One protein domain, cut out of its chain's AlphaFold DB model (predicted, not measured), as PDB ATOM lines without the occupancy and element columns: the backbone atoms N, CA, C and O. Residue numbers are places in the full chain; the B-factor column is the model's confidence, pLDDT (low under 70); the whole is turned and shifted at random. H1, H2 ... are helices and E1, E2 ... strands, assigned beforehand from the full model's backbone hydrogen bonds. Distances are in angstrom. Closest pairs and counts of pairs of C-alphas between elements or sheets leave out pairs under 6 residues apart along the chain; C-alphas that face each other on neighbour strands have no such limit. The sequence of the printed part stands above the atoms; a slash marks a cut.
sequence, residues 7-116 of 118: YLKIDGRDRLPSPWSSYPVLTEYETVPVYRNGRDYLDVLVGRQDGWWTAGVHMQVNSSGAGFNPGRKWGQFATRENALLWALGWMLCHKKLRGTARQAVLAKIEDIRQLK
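Overview. This is residues 7 to 116 of the 118 residues of an uncharacterized protein of Phocaeicola vulgatus (UniProt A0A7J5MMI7). A slab of four antiparallel strands is covered on one face by a hairpin of two helices: H1 over the inner strands E2 and E3, and H2 beside it over E1 and E2, while neither lies over E4. A long stretch with no named element, residues 7 to 29, runs past the end of the sheet where E2 turns into E3 and leads into E1. The printed part has 110 residues with four named strands and two named helices, in the chain order E1 E2 E3 E4 H1 H2; the sheet's order is also E1, E2, E3, E4, and the class is mixed, helices and strands. It is compact, with a radius of gyration of the C-alphas of 14.0 A and spans of 41 by 33 by 23 A.

Arrangement. Start at the sheet, a meander, each strand the antiparallel neighbour of the one before: E1 is residues 30 to 37, E2 40 to 49, E3 52 to 61 and E4 64 to 68. Look for N 43 and O 58, 2.8 A apart, between the inner strands E2 and E3, a hairpin. The edge strand E1 bends by 59 degrees at residue 34 and forms a hairpin with E2, where N 32 and O 44 are 2.8 A apart. E3 and the other edge strand, E4, form a hairpin with N 59 and O 66 3.0 A apart; E1 and E4 are apart. On one face is H1, residues 80 to 92, at a height over the sheet of 7.9 A. It runs slantwise to the strands, at 35 degrees to E2 on the local plane, and its closest C-alphas to E3 are those of Ala 83 and Ala 55, 5.3 A apart. On the same face is H2, residues 99 to 114, at a height of 10.3 A and along the strands, at 26 degrees to E1 on the local plane; its closest C-alphas to E1 are those of Ala 101 and Tyr 35, 6.1 A apart. H1 and H2 touch as a helical hairpin, at a shallow tilt of 24 degrees, opposite ways, with the C-alphas of Leu 88 and Val 105 closest at 6.1 A. In H1 and H2 every O i to N i+4 pair is within hydrogen-bond range.

Along the chain. Find C-alpha 30 at (-32.624, -13.772, 31.711), where E1 begins; it measures 20.5 A. E2 measures 28.7 A, E3 29.3 A and E4 14.0 A. H1 begins at C-alpha 80, (-24.532, -9.915, 37.205), and measures 18.6 A. H2, 22.8 A long, ends at C-alpha 114, (-14.802, -2.396, 28.793).

Size, cuts and confidence. The C-alphas of Ser 18 and Thr 100 are the two farthest apart, at 41.6 A. The printed part has no cut; the link from E4 to H1, 11 residues, is long. The mean pLDDT of the printed part is 95.9, and residue 116 is under 70.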
ATOM      1  N   TYR A   7     -12.245 -17.699  39.933       96.94
ATOM      2  CA  TYR A   7     -12.027 -16.819  41.087       96.94
ATOM      3  C   TYR A   7     -13.198 -15.864  41.390       96.94
ATOM      4  O   TYR A   7     -13.268 -15.318  42.487       96.94
ATOM      5  N   LEU A   8     -14.114 -15.637  40.439       97.31
ATOM      6  CA  LEU A   8     -15.320 -14.828  40.654       97.31
ATOM      7  C   LEU A   8     -16.429 -15.607  41.371       97.31
ATOM      8  O   LEU A   8     -17.384 -14.998  41.859       97.31
ATOM      9  N   LYS A   9     -16.336 -16.943  41.390       97.75
ATOM     10  CA  LYS A   9     -17.337 -17.827  41.973       97.75
ATOM     11  C   LYS A   9     -17.170 -17.889  43.487       97.75
ATOM     12  O   LYS A   9     -16.137 -18.313  43.995       97.75
ATOM     13  N   ILE A  10     -18.237 -17.563  44.201       97.69
ATOM     14  CA  ILE A  10     -18.361 -17.813  45.634       97.69
ATOM     15  C   ILE A  10     -19.000 -19.195  45.801       97.69
ATOM     16  O   ILE A  10     -20.144 -19.416  45.389       97.69
ATOM     17  N   ASP A  11     -18.259 -20.136  46.381       95.12
ATOM     18  CA  ASP A  11     -18.799 -21.440  46.761       95.12
ATOM     19  C   ASP A  11     -19.468 -21.340  48.134       95.12
ATOM     20  O   ASP A  11     -18.795 -21.257  49.155       95.12
ATOM     21  N   GLY A  12     -20.799 -21.294  48.144       92.38
ATOM     22  CA  GLY A  12     -21.602 -21.236  49.368       92.38
ATOM     23  C   GLY A  12     -22.487 -22.463  49.556       92.38
ATOM     24  O   GLY A  12     -23.607 -22.326  50.051       92.38
ATOM     25  N   ARG A  13     -22.053 -23.632  49.063       94.81
ATOM     26  CA  ARG A  13     -22.814 -24.893  49.154       94.81
ATOM     27  C   ARG A  13     -22.986 -25.394  50.590       94.81
ATOM     28  O   ARG A  13     -23.971 -26.067  50.866       94.81
ATOM     29  N   ASP A  14     -22.077 -25.034  51.487       94.00
ATOM     30  CA  ASP A  14     -22.138 -25.278  52.935       94.00
ATOM     31  C   ASP A  14     -23.360 -24.631  53.612       94.00
ATOM     32  O   ASP A  14     -23.834 -25.113  54.636       94.00
ATOM     33  N   ARG A  15     -23.898 -23.560  53.017       93.19
ATOM     34  CA  ARG A  15     -25.082 -22.830  53.500       93.19
ATOM     35  C   ARG A  15     -26.389 -23.295  52.857       93.19
ATOM     36  O   ARG A  15     -27.434 -22.700  53.118       93.19
ATOM     37  N   LEU A  16     -26.342 -24.290  51.971       95.38
ATOM     38  CA  LEU A  16     -27.531 -24.864  51.345       95.38
ATOM     39  C   LEU A  16     -28.034 -26.065  52.163       95.38
ATOM     40  O   LEU A  16     -27.226 -26.763  52.777       95.38
ATOM     41  N   PRO A  17     -29.350 -26.353  52.151       94.94
ATOM     42  CA  PRO A  17     -29.888 -27.579  52.732       94.94
ATOM     43  C   PRO A  17     -29.172 -28.828  52.210       94.94
ATOM     44  O   PRO A  17     -28.875 -28.931  51.018       94.94
ATOM     45  N   SER A  18     -28.914 -29.791  53.097       93.81
ATOM     46  CA  SER A  18     -28.294 -31.063  52.722       93.81
ATOM     47  C   SER A  18     -29.330 -32.031  52.122       93.81
ATOM     48  O   SER A  18     -30.397 -32.195  52.715       93.81
ATOM     49  N   PRO A  19     -29.033 -32.708  50.996       93.62
ATOM     50  CA  PRO A  19     -27.840 -32.535  50.172       93.62
ATOM     51  C   PRO A  19     -27.969 -31.315  49.244       93.62
ATOM     52  O   PRO A  19     -28.958 -31.171  48.521       93.62
ATOM     53  N   TRP A  20     -26.920 -30.488  49.174       94.56
ATOM     54  CA  TRP A  20     -26.896 -29.265  48.352       94.56
ATOM     55  C   TRP A  20     -27.177 -29.528  46.862       94.56
ATOM     56  O   TRP A  20     -27.630 -28.641  46.140       94.56
ATOM     57  N   SER A  21     -26.923 -30.748  46.379       92.38
ATOM     58  CA  SER A  21     -27.175 -31.158  44.993       92.38
ATOM     59  C   SER A  21     -28.664 -31.137  44.629       92.38
ATOM     60  O   SER A  21     -29.008 -30.858  43.473       92.38
ATOM     61  N   SER A  22     -29.532 -31.361  45.621       94.94
ATOM     62  CA  SER A  22     -30.994 -31.317  45.488       94.94
ATOM     63  C   SER A  22     -31.555 -29.899  45.553       94.94
ATOM     64  O   SER A  22     -32.743 -29.702  45.317       94.94
ATOM     65  N   TYR A  23     -30.715 -28.897  45.831       95.94
ATOM     66  CA  TYR A  23     -31.151 -27.508  45.842       95.94
ATOM     67  C   TYR A  23     -31.676 -27.091  44.450       95.94
ATOM     68  O   TYR A  23     -31.070 -27.460  43.424       95.94
ATOM     69  N   PRO A  24     -32.809 -26.365  44.378       96.00
ATOM     70  CA  PRO A  24     -33.439 -26.033  43.111       96.00
ATOM     71  C   PRO A  24     -32.561 -25.107  42.268       96.00
ATOM     72  O   PRO A  24     -31.801 -24.279  42.773       96.00
ATOM     73  N   VAL A  25     -32.692 -25.263  40.955       97.12
ATOM     74  CA  VAL A  25     -32.194 -24.309  39.958       97.12
ATOM     75  C   VAL A  25     -33.315 -23.339  39.600       97.12
ATOM     76  O   VAL A  25     -34.490 -23.660  39.767       97.12
ATOM     77  N   LEU A  26     -32.958 -22.165  39.098       97.56
ATOM     78  CA  LEU A  26     -33.912 -21.191  38.592       97.56
ATOM     79  C   LEU A  26     -34.610 -21.713  37.331       97.56
ATOM     80  O   LEU A  26     -33.974 -22.280  36.439       97.56
ATOM     81  N   THR A  27     -35.916 -21.474  37.260       95.06
ATOM     82  CA  THR A  27     -36.748 -21.632  36.054       95.06
ATOM     83  C   THR A  27     -37.036 -20.294  35.383       95.06
ATOM     84  O   THR A  27     -37.309 -20.257  34.190       95.06
ATOM     85  N   GLU A  28     -36.940 -19.203  36.143       95.38
ATOM     86  CA  GLU A  28     -37.063 -17.831  35.664       95.38
ATOM     87  C   GLU A  28     -35.682 -17.178  35.689       95.38
ATOM     88  O   GLU A  28     -35.047 -17.037  36.738       95.38
ATOM     89  N   TYR A  29     -35.192 -16.827  34.509       97.81
ATOM     90  CA  TYR A  29     -33.888 -16.214  34.313       97.81
ATOM     91  C   TYR A  29     -33.889 -15.391  33.029       97.81
ATOM     92  O   TYR A  29     -34.691 -15.602  32.119       97.81
ATOM     93  N   GLU A  30     -32.951 -14.460  32.947       98.31
ATOM     94  CA  GLU A  30     -32.624 -13.772  31.711       98.31
ATOM     95  C   GLU A  30     -31.763 -14.690  30.830       98.31
ATOM     96  O   GLU A  30     -30.782 -15.280  31.294       98.31
ATOM     97  N   THR A  31     -32.104 -14.775  29.546       98.56
ATOM     98  CA  THR A  31     -31.277 -15.428  28.526       98.56
ATOM     99  C   THR A  31     -30.481 -14.364  27.782       98.56
ATOM    100  O   THR A  31     -31.054 -13.548  27.064       98.56
ATOM    101  N   VAL A  32     -29.157 -14.389  27.923       98.50
ATOM    102  CA  VAL A  32     -28.232 -13.499  27.216       98.50
ATOM    103  C   VAL A  32     -27.648 -14.245  26.013       98.50
ATOM    104  O   VAL A  32     -26.761 -15.088  26.198       98.50
ATOM    105  N   PRO A  33     -28.108 -13.956  24.782       98.12
ATOM    106  CA  PRO A  33     -27.574 -14.600  23.591       98.12
ATOM    107  C   PRO A  33     -26.149 -14.118  23.305       98.12
ATOM    108  O   PRO A  33     -25.857 -12.923  23.353       98.12
ATOM    109  N   VAL A  34     -25.259 -15.059  22.989       98.50
ATOM    110  CA  VAL A  34     -23.841 -14.790  22.686       98.50
ATOM    111  C   VAL A  34     -23.513 -15.109  21.232       98.50
ATOM    112  O   VAL A  34     -22.768 -14.379  20.586       98.50
ATOM    113  N   TYR A  35     -24.064 -16.198  20.699       98.50
ATOM    114  CA  TYR A  35     -23.803 -16.635  19.331       98.50
ATOM    115  C   TYR A  35     -25.002 -17.382  18.763       98.50
ATOM    116  O   TYR A  35     -25.651 -18.148  19.478       98.50
ATOM    117  N   ARG A  36     -25.259 -17.191  17.465       97.75
ATOM    118  CA  ARG A  36     -26.253 -17.927  16.681       97.75
ATOM    119  C   ARG A  36     -25.717 -18.171  15.274       97.75
ATOM    120  O   ARG A  36     -25.280 -17.231  14.618       97.75
ATOM    121  N   ASN A  37     -25.773 -19.415  14.809       96.94
ATOM    122  CA  ASN A  37     -25.523 -19.777  13.416       96.94
ATOM    123  C   ASN A  37     -26.182 -21.125  13.093       96.94
ATOM    124  O   ASN A  37     -25.686 -22.185  13.479       96.94
ATOM    125  N   GLY A  38     -27.319 -21.091  12.396       95.00
ATOM    126  CA  GLY A  38     -28.102 -22.293  12.116       95.00
ATOM    127  C   GLY A  38     -28.497 -23.017  13.408       95.00
ATOM    128  O   GLY A  38     -29.199 -22.460  14.247       95.00
ATOM    129  N   ARG A  39     -28.038 -24.265  13.566       95.06
ATOM    130  CA  ARG A  39     -28.285 -25.081  14.770       95.06
ATOM    131  C   ARG A  39     -27.322 -24.793  15.920       95.06
ATOM    132  O   ARG A  39     -27.555 -25.293  17.019       95.06
ATOM    133  N   ASP A  40     -26.251 -24.048  15.668       97.25
ATOM    134  CA  ASP A  40     -25.293 -23.692  16.700       97.25
ATOM    135  C   ASP A  40     -25.763 -22.437  17.439       97.25
ATOM    136  O   ASP A  40     -26.131 -21.425  16.835       97.25
ATOM    137  N   TYR A  41     -25.732 -22.503  18.763       97.94
ATOM    138  CA  TYR A  41     -26.090 -21.409  19.645       97.94
ATOM    139  C   TYR A  41     -25.323 -21.451  20.957       97.94
ATOM    140  O   TYR A  41     -24.993 -22.523  21.461       97.94
ATOM    141  N   LEU A  42     -25.086 -20.274  21.528       98.62
ATOM    142  CA  LEU A  42     -24.508 -20.103  22.855       98.62
ATOM    143  C   LEU A  42     -25.327 -19.062  23.615       98.62
ATOM    144  O   LEU A  42     -25.396 -17.911  23.181       98.62
ATOM    145  N   ASP A  43     -25.886 -19.461  24.751       98.69
ATOM    146  CA  ASP A  43     -26.617 -18.588  25.660       98.69
ATOM    147  C   ASP A  43     -26.045 -18.683  27.069       98.69
ATOM    148  O   ASP A  43     -25.787 -19.778  27.587       98.69
ATOM    149  N   VAL A  44     -25.885 -17.526  27.706       98.69
ATOM    150  CA  VAL A  44     -25.710 -17.459  29.153       98.69
ATOM    151  C   VAL A  44     -27.078 -17.263  29.782       98.69
ATOM    152  O   VAL A  44     -27.842 -16.399  29.363       98.69
ATOM    153  N   LEU A  45     -27.376 -18.059  30.798       98.75
ATOM    154  CA  LEU A  45     -28.585 -17.931  31.599       98.75
ATOM    155  C   LEU A  45     -28.192 -17.219  32.893       98.75
ATOM    156  O   LEU A  45     -27.245 -17.650  33.551       98.75
ATOM    157  N   VAL A  46     -28.859 -16.133  33.271       98.62
ATOM    158  CA  VAL A  46     -28.486 -15.354  34.462       98.62
ATOM    159  C   VAL A  46     -29.717 -14.935  35.253       98.62
ATOM    160  O   VAL A  46     -30.723 -14.507  34.699       98.62
ATOM    161  N   GLY A  47     -29.654 -15.072  36.574       98.25
ATOM    162  CA  GLY A  47     -30.782 -14.756  37.447       98.25
ATOM    163  C   GLY A  47     -30.366 -14.618  38.903       98.25
ATOM    164  O   GLY A  47     -29.216 -14.897  39.265       98.25
ATOM    165  N   ARG A  48     -31.306 -14.181  39.746       97.94
ATOM    166  CA  ARG A  48     -31.086 -14.022  41.188       97.94
ATOM    167  C   ARG A  48     -31.763 -15.142  41.971       97.94
ATOM    168  O   ARG A  48     -32.936 -15.416  41.756       97.94
ATOM    169  N   GLN A  49     -31.033 -15.744  42.904       97.00
ATOM    170  CA  GLN A  49     -31.545 -16.745  43.841       97.00
ATOM    171  C   GLN A  49     -31.037 -16.400  45.244       97.00
ATOM    172  O   GLN A  49     -29.836 -16.205  45.435       97.00
ATOM    173  N   ASP A  50     -31.947 -16.263  46.210       95.25
ATOM    174  CA  ASP A  50     -31.660 -15.856  47.599       95.25
ATOM    175  C   ASP A  50     -30.797 -14.587  47.714       95.25
ATOM    176  O   ASP A  50     -29.864 -14.504  48.512       95.25
ATOM    177  N   GLY A  51     -31.057 -13.605  46.852       95.56
ATOM    178  CA  GLY A  51     -30.306 -12.351  46.814       95.56
ATOM    179  C   GLY A  51     -28.973 -12.408  46.058       95.56
ATOM    180  O   GLY A  51     -28.457 -11.342  45.716       95.56
ATOM    181  N   TRP A  52     -28.465 -13.590  45.705       97.62
ATOM    182  CA  TRP A  52     -27.215 -13.771  44.958       97.62
ATOM    183  C   TRP A  52     -27.444 -13.843  43.455       97.62
ATOM    184  O   TRP A  52     -28.438 -14.409  43.003       97.62
ATOM    185  N   TRP A  53     -26.494 -13.334  42.669       98.50
ATOM    186  CA  TRP A  53     -26.455 -13.637  41.242       98.50
ATOM    187  C   TRP A  53     -25.992 -15.074  41.029       98.50
ATOM    188  O   TRP A  53     -25.084 -15.558  41.707       98.50
ATOM    189  N   THR A  54     -26.614 -15.751  40.072       98.50
ATOM    190  CA  THR A  54     -26.288 -17.118  39.661       98.50
ATOM    191  C   THR A  54     -26.265 -17.189  38.142       98.50
ATOM    192  O   THR A  54     -26.917 -16.387  37.467       98.50
ATOM    193  N   ALA A  55     -25.509 -18.142  37.606       98.44
ATOM    194  CA  ALA A  55     -25.375 -18.328  36.171       98.44
ATOM    195  C   ALA A  55     -25.560 -19.785  35.759       98.44
ATOM    196  O   ALA A  55     -25.277 -20.713  36.518       98.44
ATOM    197  N   GLY A  56     -26.026 -19.943  34.530       98.31
ATOM    198  CA  GLY A  56     -26.174 -21.179  33.792       98.31
ATOM    199  C   GLY A  56     -25.710 -20.989  32.353       98.31
ATOM    200  O   GLY A  56     -25.386 -19.882  31.915       98.31
ATOM    201  N   VAL A  57     -25.675 -22.085  31.610       98.12
ATOM    202  CA  VAL A  57     -25.274 -22.105  30.202       98.12
ATOM    203  C   VAL A  57     -26.270 -22.958  29.441       98.12
ATOM    204  O   VAL A  57     -26.664 -24.020  29.918       98.12
ATOM    205  N   HIS A  58     -26.639 -22.524  28.242       98.12
ATOM    206  CA  HIS A  58     -27.380 -23.334  27.289       98.12
ATOM    207  C   HIS A  58     -26.694 -23.215  25.932       98.12
ATOM    208  O   HIS A  58     -26.641 -22.139  25.340       98.12
ATOM    209  N   MET A  59     -26.081 -24.304  25.465       97.56
ATOM    210  CA  MET A  59     -25.296 -24.265  24.239       97.56
ATOM    211  C   MET A  59     -25.425 -25.519  23.390       97.56
ATOM    212  O   MET A  59     -25.459 -26.639  23.897       97.56
ATOM    213  N   GLN A  60     -25.366 -25.306  22.080       97.50
ATOM    214  CA  GLN A  60     -25.110 -26.324  21.076       97.50
ATOM    215  C   GLN A  60     -24.059 -25.796  20.103       97.50
ATOM    216  O   GLN A  60     -24.223 -24.728  19.526       97.50
ATOM    217  N   VAL A  61     -22.959 -26.524  19.924       95.69
ATOM    218  CA  VAL A  61     -21.909 -26.145  18.968       95.69
ATOM    219  C   VAL A  61     -21.284 -27.383  18.345       95.69
ATOM    220  O   VAL A  61     -20.941 -28.326  19.066       95.69
ATOM    221  N   ASN A  62     -21.118 -27.400  17.021       92.44
ATOM    222  CA  ASN A  62     -20.540 -28.537  16.292       92.44
ATOM    223  C   ASN A  62     -21.206 -29.878  16.679       92.44
ATOM    224  O   ASN A  62     -20.535 -30.846  17.068       92.44
ATOM    225  N   SER A  63     -22.545 -29.903  16.648       91.06
ATOM    226  CA  SER A  63     -23.382 -31.062  17.018       91.06
ATOM    227  C   SER A  63     -23.158 -31.570  18.450       91.06
ATOM    228  O   SER A  63     -23.292 -32.759  18.730       91.06
ATOM    229  N   SER A  64     -22.770 -30.683  19.367       92.75
ATOM    230  CA  SER A  64     -22.553 -31.006  20.775       92.75
ATOM    231  C   SER A  64     -23.311 -30.043  21.664       92.75
ATOM    232  O   SER A  64     -22.993 -28.855  21.689       92.75
ATOM    233  N   GLY A  65     -24.283 -30.578  22.399       94.38
ATOM    234  CA  GLY A  65     -25.011 -29.851  23.430       94.38
ATOM    235  C   GLY A  65     -24.282 -29.886  24.772       94.38
ATOM    236  O   GLY A  65     -23.654 -30.892  25.109       94.38
ATOM    237  N   ALA A  66     -24.373 -28.800  25.533       95.19
ATOM    238  CA  ALA A  66     -23.979 -28.741  26.934       95.19
ATOM    239  C   ALA A  66     -24.774 -27.643  27.651       95.19
ATOM    240  O   ALA A  66     -25.199 -26.666  27.032       95.19
ATOM    241  N   GLY A  67     -24.963 -27.780  28.961       96.06
ATOM    242  CA  GLY A  67     -25.630 -26.738  29.723       96.06
ATOM    243  C   GLY A  67     -26.153 -27.175  31.078       96.06
ATOM    244  O   GLY A  67     -26.123 -28.351  31.435       96.06
ATOM    245  N   PHE A  68     -26.616 -26.184  31.826       97.38
ATOM    246  CA  PHE A  68     -27.280 -26.311  33.114       97.38
ATOM    247  C   PHE A  68     -28.028 -25.006  33.411       97.38
ATOM    248  O   PHE A  68     -27.555 -23.921  33.065       97.38
ATOM    249  N   ASN A  69     -29.178 -25.106  34.078       98.06
ATOM    250  CA  ASN A  69     -29.919 -23.927  34.528       98.06
ATOM    251  C   ASN A  69     -29.190 -23.228  35.690       98.06
ATOM    252  O   ASN A  69     -28.534 -23.917  36.481       98.06
ATOM    253  N   PRO A  70     -29.323 -21.896  35.836       98.12
ATOM    254  CA  PRO A  70     -28.688 -21.145  36.914       98.12
ATOM    255  C   PRO A  70     -29.111 -21.628  38.298       98.12
ATOM    256  O   PRO A  70     -30.255 -22.018  38.505       98.12
ATOM    257  N   GLY A  71     -28.208 -21.568  39.271       97.38
ATOM    258  CA  GLY A  71     -28.557 -21.818  40.666       97.38
ATOM    259  C   GLY A  71     -27.357 -21.761  41.599       97.38
ATOM    260  O   GLY A  71     -26.220 -21.995  41.184       97.38
ATOM    261  N   ARG A  72     -27.607 -21.497  42.884       96.25
ATOM    262  CA  ARG A  72     -26.563 -21.337  43.914       96.25
ATOM    263  C   ARG A  72     -25.708 -22.584  44.109       96.25
ATOM    264  O   ARG A  72     -24.587 -22.469  44.598       96.25
ATOM    265  N   LYS A  73     -26.208 -23.755  43.702       94.62
ATOM    266  CA  LYS A  73     -25.447 -25.010  43.727       94.62
ATOM    267  C   LYS A  73     -24.306 -25.062  42.709       94.62
ATOM    268  O   LYS A  73     -23.383 -25.851  42.889       94.62
ATOM    269  N   TRP A  74     -24.356 -24.234  41.665       94.69
ATOM    270  CA  TRP A  74     -23.279 -24.096  40.682       94.69
ATOM    271  C   TRP A  74     -22.294 -22.997  41.048       94.69
ATOM    272  O   TRP A  74     -21.131 -23.084  40.669       94.69
ATOM    273  N   GLY A  75     -22.751 -21.995  41.797       95.69
ATOM    274  CA  GLY A  75     -21.955 -20.860  42.231       95.69
ATOM    275  C   GLY A  75     -22.820 -19.647  42.548       95.69
ATOM    276  O   GLY A  75     -23.946 -19.520  42.062       95.69
ATOM    277  N   GLN A  76     -22.281 -18.757  43.374       97.38
ATOM    278  CA  GLN A  76     -22.855 -17.453  43.696       97.38
ATOM    279  C   GLN A  76     -21.907 -16.360  43.208       97.38
ATOM    280  O   GLN A  76     -20.689 -16.531  43.237       97.38
ATOM    281  N   PHE A  77     -22.458 -15.230  42.778       98.31
ATOM    282  CA  PHE A  77     -21.680 -14.122  42.238       98.31
ATOM    283  C   PHE A  77     -22.123 -12.800  42.858       98.31
ATOM    284  O   PHE A  77     -23.308 -12.578  43.120       98.31
ATOM    285  N   ALA A  78     -21.152 -11.914  43.083       97.06
ATOM    286  CA  ALA A  78     -21.393 -10.596  43.664       97.06
ATOM    287  C   ALA A  78     -22.180  -9.671  42.719       97.06
ATOM    288  O   ALA A  78     -23.011  -8.889  43.169       97.06
ATOM    289  N   THR A  79     -21.948  -9.777  41.407       97.62
ATOM    290  CA  THR A  79     -22.639  -8.973  40.390       97.62
ATOM    291  C   THR A  79     -23.119  -9.837  39.231       97.62
ATOM    292  O   THR A  79     -22.639 -10.961  39.034       97.62
ATOM    293  N   ARG A  80     -24.045  -9.289  38.438       97.81
ATOM    294  CA  ARG A  80     -24.532  -9.915  37.205       97.81
ATOM    295  C   ARG A  80     -23.381 -10.166  36.233       97.81
ATOM    296  O   ARG A  80     -23.262 -11.254  35.685       97.81
ATOM    297  N   GLU A  81     -22.486  -9.197  36.074       98.00
ATOM    298  CA  GLU A  81     -21.326  -9.262  35.179       98.00
ATOM    299  C   GLU A  81     -20.357 -10.361  35.606       98.00
ATOM    300  O   GLU A  81     -19.832 -11.074  34.756       98.00
ATOM    301  N   ASN A  82     -20.148 -10.549  36.913       98.25
ATOM    302  CA  ASN A  82     -19.308 -11.636  37.407       98.25
ATOM    303  C   ASN A  82     -19.905 -13.008  37.056       98.25
ATOM    304  O   ASN A  82     -19.173 -13.906  36.640       98.25
ATOM    305  N   ALA A  83     -21.230 -13.148  37.168       98.44
ATOM    306  CA  ALA A  83     -21.945 -14.356  36.767       98.44
ATOM    307  C   ALA A  83     -21.811 -14.614  35.252       98.44
ATOM    308  O   ALA A  83     -21.510 -15.733  34.835       98.44
ATOM    309  N   LEU A  84     -21.952 -13.564  34.431       98.50
ATOM    310  CA  LEU A  84     -21.761 -13.643  32.979       98.50
ATOM    311  C   LEU A  84     -20.332 -14.054  32.608       98.50
ATOM    312  O   LEU A  84     -20.149 -14.982  31.824       98.50
ATOM    313  N   LEU A  85     -19.318 -13.399  33.180       98.44
ATOM    314  CA  LEU A  85     -17.909 -13.707  32.917       98.44
ATOM    315  C   LEU A  85     -17.573 -15.152  33.291       98.44
ATOM    316  O   LEU A  85     -16.907 -15.845  32.521       98.44
ATOM    317  N   TRP A  86     -18.076 -15.629  34.432       98.44
ATOM    318  CA  TRP A  86     -17.886 -17.015  34.838       98.44
ATOM    319  C   TRP A  86     -18.506 -18.005  33.845       98.44
ATOM    320  O   TRP A  86     -17.832 -18.957  33.447       98.44
ATOM    321  N   ALA A  87     -19.737 -17.763  33.386       98.44
ATOM    322  CA  ALA A  87     -20.415 -18.620  32.410       98.44
ATOM    323  C   ALA A  87     -19.731 -18.620  31.033       98.44
ATOM    324  O   ALA A  87     -19.539 -19.678  30.432       98.44
ATOM    325  N   LEU A  88     -19.308 -17.449  30.547       98.44
ATOM    326  CA  LEU A  88     -18.545 -17.315  29.301       98.44
ATOM    327  C   LEU A  88     -17.200 -18.047  29.405       98.44
ATOM    328  O   LEU A  88     -16.796 -18.767  28.491       98.44
ATOM    329  N   GLY A  89     -16.527 -17.931  30.549       97.88
ATOM    330  CA  GLY A  89     -15.328 -18.698  30.858       97.88
ATOM    331  C   GLY A  89     -15.555 -20.208  30.854       97.88
ATOM    332  O   GLY A  89     -14.761 -20.945  30.268       97.88
ATOM    333  N   TRP A  90     -16.674 -20.663  31.423       97.69
ATOM    334  CA  TRP A  90     -17.074 -22.068  31.394       97.69
ATOM    335  C   TRP A  90     -17.274 -22.564  29.954       97.69
ATOM    336  O   TRP A  90     -16.763 -23.624  29.589       97.69
ATOM    337  N   MET A  91     -17.925 -21.773  29.089       97.38
ATOM    338  CA  MET A  91     -18.060 -22.100  27.661       97.38
ATOM    339  C   MET A  91     -16.690 -22.253  26.979       97.38
ATOM    340  O   MET A  91     -16.492 -23.188  26.202       97.38
ATOM    341  N   LEU A  92     -15.714 -21.386  27.287       97.31
ATOM    342  CA  LEU A  92     -14.354 -21.459  26.724       97.31
ATOM    343  C   LEU A  92     -13.600 -22.746  27.079       97.31
ATOM    344  O   LEU A  92     -12.672 -23.114  26.347       97.31
ATOM    345  N   CYS A  93     -14.000 -23.435  28.151       95.75
ATOM    346  CA  CYS A  93     -13.474 -24.743  28.540       95.75
ATOM    347  C   CYS A  93     -14.031 -25.895  27.686       95.75
ATOM    348  O   CYS A  93     -13.431 -26.976  27.656       95.75
ATOM    349  N   HIS A  94     -15.144 -25.690  26.972       94.06
ATOM    350  CA  HIS A  94     -15.782 -26.719  26.159       94.06
ATOM    351  C   HIS A  94     -14.939 -27.050  24.914       94.06
ATOM    352  O   HIS A  94     -14.747 -26.224  24.022       94.06
ATOM    353  N   LYS A  95     -14.451 -28.296  24.804       92.00
ATOM    354  CA  LYS A  95     -13.443 -28.713  23.798       92.00
ATOM    355  C   LYS A  95     -13.843 -28.457  22.335       92.00
ATOM    356  O   LYS A  95     -12.972 -28.274  21.479       92.00
ATOM    357  N   LYS A  96     -15.149 -28.486  22.047       93.12
ATOM    358  CA  LYS A  96     -15.713 -28.278  20.703       93.12
ATOM    359  C   LYS A  96     -16.004 -26.810  20.371       93.12
ATOM    360  O   LYS A  96     -16.339 -26.525  19.224       93.12
ATOM    361  N   LEU A  97     -15.853 -25.888  21.326       95.25
ATOM    362  CA  LEU A  97     -16.022 -24.459  21.080       95.25
ATOM    363  C   LEU A  97     -14.784 -23.893  20.368       95.25
ATOM    364  O   LEU A  97     -13.730 -23.677  20.973       95.25
ATOM    365  N   ARG A  98     -14.909 -23.668  19.060       94.38
ATOM    366  CA  ARG A  98     -13.834 -23.207  18.167       94.38
ATOM    367  C   ARG A  98     -14.384 -22.200  17.153       94.38
ATOM    368  O   ARG A  98     -15.590 -21.973  17.103       94.38
ATOM    369  N   GLY A  99     -13.499 -21.603  16.355       95.88
ATOM    370  CA  GLY A  99     -13.885 -20.716  15.255       95.88
ATOM    371  C   GLY A  99     -14.687 -19.495  15.710       95.88
ATOM    372  O   GLY A  99     -14.438 -18.942  16.781       95.88
ATOM    373  N   THR A 100     -15.658 -19.090  14.894       96.94
ATOM    374  CA  THR A 100     -16.502 -17.900  15.102       96.94
ATOM    375  C   THR A 100     -17.271 -17.936  16.420       96.94
ATOM    376  O   THR A 100     -17.322 -16.928  17.116       96.94
ATOM    377  N   ALA A 101     -17.785 -19.101  16.820       97.38
ATOM    378  CA  ALA A 101     -18.480 -19.273  18.093       97.38
ATOM    379  C   ALA A 101     -17.564 -18.958  19.290       97.38
ATOM    380  O   ALA A 101     -17.958 -18.263  20.222       97.38
ATOM    381  N   ARG A 102     -16.300 -19.409  19.244       97.81
ATOM    382  CA  ARG A 102     -15.299 -19.061  20.267       97.81
ATOM    383  C   ARG A 102     -14.975 -17.568  20.259       97.81
ATOM    384  O   ARG A 102     -14.845 -16.984  21.330       97.81
ATOM    385  N   GLN A 103     -14.837 -16.965  19.079       98.38
ATOM    386  CA  GLN A 103     -14.555 -15.531  18.961       98.38
ATOM    387  C   GLN A 103     -15.704 -14.675  19.502       98.38
ATOM    388  O   GLN A 103     -15.442 -13.697  20.189       98.38
ATOM    389  N   ALA A 104     -16.958 -15.088  19.303       98.38
ATOM    390  CA  ALA A 104     -18.120 -14.404  19.866       98.38
ATOM    391  C   ALA A 104     -18.098 -14.386  21.406       98.38
ATOM    392  O   ALA A 104     -18.359 -13.355  22.020       98.38
ATOM    393  N   VAL A 105     -17.710 -15.500  22.041       98.31
ATOM    394  CA  VAL A 105     -17.544 -15.562  23.507       98.31
ATOM    395  C   VAL A 105     -16.430 -14.628  23.985       98.31
ATOM    396  O   VAL A 105     -16.609 -13.923  24.974       98.31
ATOM    397  N   LEU A 106     -15.290 -14.600  23.287       98.25
ATOM    398  CA  LEU A 106     -14.173 -13.712  23.626       98.25
ATOM    399  C   LEU A 106     -14.540 -12.232  23.458       98.25
ATOM    400  O   LEU A 106     -14.238 -11.443  24.348       98.25
ATOM    401  N   ALA A 107     -15.233 -11.877  22.375       98.19
ATOM    402  CA  ALA A 107     -15.736 -10.525  22.152       98.19
ATOM    403  C   ALA A 107     -16.704 -10.107  23.267       98.19
ATOM    404  O   ALA A 107     -16.526  -9.056  23.870       98.19
ATOM    405  N   LYS A 108     -17.646 -10.982  23.648       98.12
ATOM    406  CA  LYS A 108     -18.593 -10.688  24.731       98.12
ATOM    407  C   LYS A 108     -17.908 -10.473  26.084       98.12
ATOM    408  O   LYS A 108     -18.351  -9.637  26.869       98.12
ATOM    409  N   ILE A 109     -16.849 -11.232  26.374       98.00
ATOM    410  CA  ILE A 109     -16.020 -11.021  27.571       98.00
ATOM    411  C   ILE A 109     -15.382  -9.633  27.534       98.00
ATOM    412  O   ILE A 109     -15.390  -8.942  28.551       98.00
ATOM    413  N   GLU A 110     -14.825  -9.240  26.392       96.44
ATOM    414  CA  GLU A 110     -14.180  -7.939  26.237       96.44
ATOM    415  C   GLU A 110     -15.185  -6.793  26.404       96.44
ATOM    416  O   GLU A 110     -14.935  -5.900  27.210       96.44
ATOM    417  N   ASP A 111     -16.368  -6.884  25.788       95.31
ATOM    418  CA  ASP A 111     -17.447  -5.898  25.949       95.31
ATOM    419  C   ASP A 111     -17.807  -5.685  27.431       95.31
ATOM    420  O   ASP A 111     -17.893  -4.557  27.915       95.31
ATOM    421  N   ILE A 112     -17.972  -6.774  28.194       94.81
ATOM    422  CA  ILE A 112     -18.300  -6.705  29.629       94.81
ATOM    423  C   ILE A 112     -17.165  -6.053  30.431       94.81
ATOM    424  O   ILE A 112     -17.421  -5.346  31.406       94.81
ATOM    425  N   ARG A 113     -15.905  -6.296  30.053       88.62
ATOM    426  CA  ARG A 113     -14.745  -5.710  30.738       88.62
ATOM    427  C   ARG A 113     -14.588  -4.224  30.426       88.62
ATOM    428  O   ARG A 113     -14.236  -3.475  31.332       88.62
ATOM    429  N   GLN A 114     -14.879  -3.800  29.200       81.25
ATOM    430  CA  GLN A 114     -14.802  -2.396  28.793       81.25
ATOM    431  C   GLN A 114     -15.883  -1.533  29.449       81.25
ATOM    432  O   GLN A 114     -15.608  -0.392  29.808       81.25
ATOM    433  N   LEU A 115     -17.064  -2.092  29.730       71.38
ATOM    434  CA  LEU A 115     -18.115  -1.410  30.500       71.38
ATOM    435  C   LEU A 115     -17.709  -1.050  31.945       71.38
ATOM    436  O   LEU A 115     -18.428  -0.300  32.592       71.38
ATOM    437  N   LYS A 116     -16.583  -1.563  32.465       59.34
ATOM    438  CA  LYS A 116     -16.044  -1.194  33.789       59.34
ATOM    439  C   LYS A 116     -14.989  -0.080  33.751       59.34
ATOM    440  O   LYS A 116     -14.488   0.290  34.810       59.34
TER     441      LYS A 116